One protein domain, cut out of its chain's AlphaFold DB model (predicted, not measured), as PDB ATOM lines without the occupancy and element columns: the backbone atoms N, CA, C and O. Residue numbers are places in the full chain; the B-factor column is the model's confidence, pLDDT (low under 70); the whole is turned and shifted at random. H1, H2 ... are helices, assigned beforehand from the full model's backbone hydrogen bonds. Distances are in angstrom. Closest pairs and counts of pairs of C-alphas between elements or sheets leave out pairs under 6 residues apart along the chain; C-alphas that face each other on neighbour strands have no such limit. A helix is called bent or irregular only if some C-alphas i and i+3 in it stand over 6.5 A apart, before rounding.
ATOM      1  N   ARG A   2      -7.366  49.245 -22.186       89.94
ATOM      2  CA  ARG A   2      -8.111  49.398 -23.462       89.94
ATOM      3  C   ARG A   2      -7.449  48.695 -24.661       89.94
ATOM      4  O   ARG A   2      -8.066  47.834 -25.257       89.94
ATOM      5  N   LYS A   3      -6.150  48.942 -24.875       93.25
ATOM      6  CA  LYS A   3      -5.354  48.304 -25.942       93.25
ATOM      7  C   LYS A   3      -5.461  46.768 -25.983       93.25
ATOM      8  O   LYS A   3      -5.529  46.203 -27.057       93.25
ATOM      9  N   ILE A   4      -5.507  46.109 -24.823       93.75
ATOM     10  CA  ILE A   4      -5.588  44.641 -24.744       93.75
ATOM     11  C   ILE A   4      -6.977  44.163 -25.182       93.75
ATOM     12  O   ILE A   4      -7.097  43.150 -25.853       93.75
ATOM     13  N   ILE A   5      -8.029  44.890 -24.800       95.50
ATOM     14  CA  ILE A   5      -9.404  44.551 -25.184       95.50
ATOM     15  C   ILE A   5      -9.574  44.714 -26.693       95.50
ATOM     16  O   ILE A   5     -10.129  43.823 -27.327       95.50
ATOM     17  N   ASP A   6      -9.057  45.809 -27.252       94.56
ATOM     18  CA  ASP A   6      -9.139  46.087 -28.687       94.56
ATOM     19  C   ASP A   6      -8.390  45.008 -29.490       94.56
ATOM     20  O   ASP A   6      -8.958  44.405 -30.394       94.56
ATOM     21  N   GLU A   7      -7.158  44.667 -29.088       96.50
ATOM     22  CA  GLU A   7      -6.369  43.606 -29.732       96.50
ATOM     23  C   GLU A   7      -7.073  42.241 -29.676       96.50
ATOM     24  O   GLU A   7      -7.154  41.540 -30.685       96.50
ATOM     25  N   GLN A   8      -7.623  41.857 -28.521       96.06
ATOM     26  CA  GLN A   8      -8.331  40.581 -28.391       96.06
ATOM     27  C   GLN A   8      -9.656  40.566 -29.163       96.06
ATOM     28  O   GLN A   8     -10.027  39.520 -29.697       96.06
ATOM     29  N   TYR A   9     -10.358  41.700 -29.240       95.94
ATOM     30  CA  TYR A   9     -11.559  41.835 -30.058       95.94
ATOM     31  C   TYR A   9     -11.233  41.651 -31.539       95.94
ATOM     32  O   TYR A   9     -11.904  40.871 -32.211       95.94
ATOM     33  N   ASP A  10     -10.178  42.299 -32.031       97.12
ATOM     34  CA  ASP A  10      -9.759  42.191 -33.427       97.12
ATOM     35  C   ASP A  10      -9.330  40.761 -33.778       97.12
ATOM     36  O   ASP A  10      -9.704  40.241 -34.830       97.12
ATOM     37  N   ILE A  11      -8.608  40.084 -32.879       97.19
ATOM     38  CA  ILE A  11      -8.237  38.672 -33.049       97.19
ATOM     39  C   ILE A  11      -9.485  37.786 -33.110       97.19
ATOM     40  O   ILE A  11      -9.599  36.954 -34.009       97.19
ATOM     41  N   ALA A  12     -10.422  37.958 -32.175       96.38
ATOM     42  CA  ALA A  12     -11.650  37.171 -32.141       96.38
ATOM     43  C   ALA A  12     -12.499  37.410 -33.394       96.38
ATOM     44  O   ALA A  12     -12.956  36.458 -34.024       96.38
ATOM     45  N   ARG A  13     -12.662  38.675 -33.792       96.31
ATOM     46  CA  ARG A  13     -13.386  39.066 -34.999       96.31
ATOM     47  C   ARG A  13     -12.769  38.431 -36.235       96.31
ATOM     48  O   ARG A  13     -13.486  37.787 -36.992       96.31
ATOM     49  N   LYS A  14     -11.452  38.556 -36.400       96.75
ATOM     50  CA  LYS A  14     -10.738  37.956 -37.522       96.75
ATOM     51  C   LYS A  14     -10.914  36.439 -37.551       96.75
ATOM     52  O   LYS A  14     -11.206  35.889 -38.599       96.75
ATOM     53  N   LEU A  15     -10.798  35.767 -36.405       95.75
ATOM     54  CA  LEU A  15     -10.971  34.316 -36.328       95.75
ATOM     55  C   LEU A  15     -12.384  33.875 -36.746       95.75
ATOM     56  O   LEU A  15     -12.528  32.860 -37.425       95.75
ATOM     57  N   ILE A  16     -13.412  34.631 -36.351       93.62
ATOM     58  CA  ILE A  16     -14.808  34.370 -36.726       93.62
ATOM     59  C   ILE A  16     -15.024  34.634 -38.222       93.62
ATOM     60  O   ILE A  16     -15.630  33.808 -38.898       93.62
ATOM     61  N   GLU A  17     -14.516  35.754 -38.745       95.12
ATOM     62  CA  GLU A  17     -14.635  36.127 -40.161       95.12
ATOM     63  C   GLU A  17     -13.891  35.141 -41.077       95.12
ATOM     64  O   GLU A  17     -14.458  34.682 -42.067       95.12
ATOM     65  N   ASP A  18     -12.678  34.721 -40.710       96.38
ATOM     66  CA  ASP A  18     -11.891  33.711 -41.437       96.38
ATOM     67  C   ASP A  18     -12.586  32.329 -41.451       96.38
ATOM     68  O   ASP A  18     -12.276  31.479 -42.284       96.38
ATOM     69  N   ASN A  19     -13.536  32.089 -40.537       95.00
ATOM     70  CA  ASN A  19     -14.339  30.867 -40.448       95.00
ATOM     71  C   ASN A  19     -15.833  31.118 -40.730       95.00
ATOM     72  O   ASN A  19     -16.682  30.361 -40.251       95.00
ATOM     73  N   ALA A  20     -16.164  32.151 -41.517       93.69
ATOM     74  CA  ALA A  20     -17.545  32.532 -41.819       93.69
ATOM     75  C   ALA A  20     -18.400  31.362 -42.332       93.69
ATOM     76  O   ALA A  20     -19.544  31.214 -41.912       93.69
ATOM     77  N   ASP A  21     -17.838  30.476 -43.160       92.00
ATOM     78  CA  ASP A  21     -18.549  29.300 -43.684       92.00
ATOM     79  C   ASP A  21     -19.077  28.392 -42.562       92.00
ATOM     80  O   ASP A  21     -20.226  27.947 -42.591       92.00
ATOM     81  N   LYS A  22     -18.270  28.177 -41.515       93.44
ATOM     82  CA  LYS A  22     -18.661  27.384 -40.341       93.44
ATOM     83  C   LYS A  22     -19.732  28.095 -39.518       93.44
ATOM     84  O   LYS A  22     -20.660  27.458 -39.028       93.44
ATOM     85  N   MET A  23     -19.638  29.421 -39.398       93.38
ATOM     86  CA  MET A  23     -20.661  30.239 -38.735       93.38
ATOM     87  C   MET A  23     -22.002  30.170 -39.472       93.38
ATOM     88  O   MET A  23     -23.044  30.038 -38.831       93.38
ATOM     89  N   HIS A  24     -21.984  30.205 -40.806       93.81
ATOM     90  CA  HIS A  24     -23.181  30.036 -41.626       93.81
ATOM     91  C   HIS A  24     -23.781  28.634 -41.483       93.81
ATOM     92  O   HIS A  24     -24.998  28.518 -41.351       93.81
ATOM     93  N   ALA A  25     -22.952  27.588 -41.426       92.12
ATOM     94  CA  ALA A  25     -23.411  26.223 -41.176       92.12
ATOM     95  C   ALA A  25     -24.042  26.061 -39.779       92.12
ATOM     96  O   ALA A  25     -25.124  25.488 -39.665       92.12
ATOM     97  N   MET A  26     -23.431  26.625 -38.730       91.12
ATOM     98  CA  MET A  26     -24.015  26.635 -37.379       91.12
ATOM     99  C   MET A  26     -25.347  27.394 -37.338       91.12
ATOM    100  O   MET A  26     -26.305  26.920 -36.733       91.12
ATOM    101  N   ALA A  27     -25.438  28.544 -38.011       92.81
ATOM    102  CA  ALA A  27     -26.679  29.306 -38.098       92.81
ATOM    103  C   ALA A  27     -27.783  28.532 -38.838       92.81
ATOM    104  O   ALA A  27     -28.922  28.511 -38.380       92.81
ATOM    105  N   ALA A  28     -27.451  27.864 -39.947       90.38
ATOM    106  CA  ALA A  28     -28.393  27.021 -40.680       90.38
ATOM    107  C   ALA A  28     -28.877  25.833 -39.832       90.38
ATOM    108  O   ALA A  28     -30.071  25.550 -39.802       90.38
ATOM    109  N   ALA A  29     -27.976  25.189 -39.085       89.62
ATOM    110  CA  ALA A  29     -28.330  24.095 -38.185       89.62
ATOM    111  C   ALA A  29     -29.285  24.547 -37.067       89.62
ATOM    112  O   ALA A  29     -30.257  23.855 -36.778       89.62
ATOM    113  N   LEU A  30     -29.054  25.724 -36.476       89.31
ATOM    114  CA  LEU A  30     -29.943  26.295 -35.459       89.31
ATOM    115  C   LEU A  30     -31.317  26.688 -36.017       89.31
ATOM    116  O   LEU A  30     -32.301  26.618 -35.287       89.31
ATOM    117  N   LEU A  31     -31.405  27.088 -37.290       90.12
ATOM    118  CA  LEU A  31     -32.691  27.368 -37.935       90.12
ATOM    119  C   LEU A  31     -33.528  26.102 -38.150       90.12
ATOM    120  O   LEU A  31     -34.748  26.168 -38.039       90.12
ATOM    121  N   GLU A  32     -32.885  24.973 -38.446       87.94
ATOM    122  CA  GLU A  32     -33.572  23.697 -38.668       87.94
ATOM    123  C   GLU A  32     -33.955  23.008 -37.348       87.94
ATOM    124  O   GLU A  32     -35.053  22.470 -37.220       87.94
ATOM    125  N   TRP A  33     -33.057  23.032 -36.355       86.25
ATOM    126  CA  TRP A  33     -33.149  22.171 -35.169       86.25
ATOM    127  C   TRP A  33     -33.333  22.905 -33.837       86.25
ATOM    128  O   TRP A  33     -33.471  22.236 -32.813       86.25
ATOM    129  N   GLU A  34     -33.321  24.246 -33.824       87.44
ATOM    130  CA  GLU A  34     -33.401  25.137 -32.643       87.44
ATOM    131  C   GLU A  34     -32.222  25.022 -31.654       87.44
ATOM    132  O   GLU A  34     -31.769  26.019 -31.091       87.44
ATOM    133  N   THR A  35     -31.687  23.819 -31.468       89.31
ATOM    134  CA  THR A  35     -30.588  23.480 -30.564       89.31
ATOM    135  C   THR A  35     -29.565  22.608 -31.285       89.31
ATOM    136  O   THR A  35     -29.910  21.823 -32.169       89.31
ATOM    137  N   ILE A  36     -28.296  22.764 -30.913       88.62
ATOM    138  CA  ILE A  36     -27.190  21.949 -31.418       88.62
ATOM    139  C   ILE A  36     -26.321  21.474 -30.250       88.62
ATOM    140  O   ILE A  36     -26.051  22.234 -29.318       88.62
ATOM    141  N   ASP A  37     -25.877  20.225 -30.318       90.06
ATOM    142  CA  ASP A  37     -24.966  19.581 -29.376       90.06
ATOM    143  C   ASP A  37     -23.498  19.752 -29.801       90.06
ATOM    144  O   ASP A  37     -23.186  20.028 -30.962       90.06
ATOM    145  N   ALA A  38     -22.575  19.514 -28.865       90.25
ATOM    146  CA  ALA A  38     -21.133  19.593 -29.115       90.25
ATOM    147  C   ALA A  38     -20.678  18.711 -30.292       90.25
ATOM    148  O   ALA A  38     -19.944  19.190 -31.149       90.25
ATOM    149  N   ASP A  39     -21.192  17.479 -30.403       89.38
ATOM    150  CA  ASP A  39     -20.865  16.570 -31.515       89.38
ATOM    151  C   ASP A  39     -21.223  17.179 -32.888       89.38
ATOM    152  O   ASP A  39     -20.520  16.970 -33.875       89.38
ATOM    153  N   GLN A  40     -22.321  17.945 -32.962       88.25
ATOM    154  CA  GLN A  40     -22.750  18.606 -34.199       88.25
ATOM    155  C   GLN A  40     -21.861  19.810 -34.518       88.25
ATOM    156  O   GLN A  40     -21.569  20.066 -35.686       88.25
ATOM    157  N   ILE A  41     -21.414  20.538 -33.491       90.56
ATOM    158  CA  ILE A  41     -20.443  21.623 -33.649       90.56
ATOM    159  C   ILE A  41     -19.117  21.056 -34.160       90.56
ATOM    160  O   ILE A  41     -18.571  21.594 -35.119       90.56
ATOM    161  N   ASP A  42     -18.632  19.955 -33.587       91.69
ATOM    162  CA  ASP A  42     -17.391  19.304 -34.019       91.69
ATOM    163  C   ASP A  42     -17.479  18.839 -35.480       91.69
ATOM    164  O   ASP A  42     -16.565  19.097 -36.266       91.69
ATOM    165  N   ASP A  43     -18.612  18.259 -35.892       89.69
ATOM    166  CA  ASP A  43     -18.854  17.898 -37.292       89.69
ATOM    167  C   ASP A  43     -18.783  19.126 -38.225       89.69
ATOM    168  O   ASP A  43     -18.109  19.067 -39.258       89.69
ATOM    169  N   ILE A  44     -19.382  20.263 -37.847       90.88
ATOM    170  CA  ILE A  44     -19.296  21.518 -38.620       90.88
ATOM    171  C   ILE A  44     -17.858  22.054 -38.652       90.88
ATOM    172  O   ILE A  44     -17.391  22.544 -39.686       90.88
ATOM    173  N   MET A  45     -17.130  21.957 -37.539       90.19
ATOM    174  CA  MET A  45     -15.741  22.404 -37.446       90.19
ATOM    175  C   MET A  45     -14.804  21.574 -38.330       90.19
ATOM    176  O   MET A  45     -13.866  22.131 -38.908       90.19
ATOM    177  N   GLU A  46     -15.099  20.286 -38.504       91.38
ATOM    178  CA  GLU A  46     -14.419  19.383 -39.438       91.38
ATOM    179  C   GLU A  46     -14.881  19.543 -40.901       91.38
ATOM    180  O   GLU A  46     -14.311  18.920 -41.799       91.38
ATOM    181  N   GLY A  47     -15.876  20.397 -41.168       84.00
ATOM    182  CA  GLY A  47     -16.418  20.638 -42.507       84.00
ATOM    183  C   GLY A  47     -17.377  19.550 -42.997       84.00
ATOM    184  O   GLY A  47     -17.586  19.415 -44.203       84.00
TER     185      GLY A  47
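Overview. This is residues 2 to 47 of the 85 residues of the protein "Cell division protein FtsH" of Alcaligenaceae bacterium (UniProt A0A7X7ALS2). Two helices meet near their ends in a wide L, and a third, short helix folds back beside the first part of the second one. The long first helix, H1, sticks out as a free arm from one end of the small helical hairpin made by H2 and H3, so the model is an arm with a small head. The printed part has 46 residues with three named helices, in the order H1, H2, H3, and no named strand; its class is all helix. The whole is loose, with a radius of gyration of the C-alphas of 13.3 A, and the C-alphas span 39 by 19 by 16 A along their three main axes, the arm making much of the length.

Arrangement. H1, residues 2 to 18, touches no helix. Its residues 2 to 18 stand free: no C-alpha 8 or more residues away along the chain lies within 10 A of them. A tight link of one residue, Asn 19, joins it to H2, residues 20 to 33. H1 and H2 are close but not clearly touching, with 1 pair of C-alphas within 8 A, those of Ile 16 and Met 23, 7.4 A apart. Their lines are about perpendicular, at 73 degrees. A tight link of four residues, 34 to 37, leads on to H3, residues 38 to 45. H2 and H3 touch, and H2 does so with residues 22 to 26 alone; the closest C-alphas are those of Lys 22 and Ile 44, 6.1 A apart. H2 and H3 run opposite ways at a steep tilt of 39 degrees and form a helical hairpin. H1 and H3 are apart. In H1, H2 and H3 every O i to N i+4 pair is within hydrogen-bond range.

Along the chain. H1 begins at C-alpha 2, at (-8.111, 49.398, -23.462), and runs 24.2 A to C-alpha 18, at (-11.891, 33.711, -41.437). H2, residues 20 to 33, is 19.9 A long from first to last C-alpha. H3, residues 38 to 45, is 10.3 A long and ends at C-alpha 45, at (-15.741, 22.404, -37.446). None of the three helices is bent.

Size, cuts and confidence. The two C-alphas farthest apart are those of Lys 3 and Glu 32, at 39.5 A. The first and last printed C-alphas, those of Arg 2 and Gly 47, are 35.5 A apart. The printed part runs from residue 2 to 47 with no cut, and neither of its links is long. The mean pLDDT of the printed part is 92.2, and no printed residue is under 70.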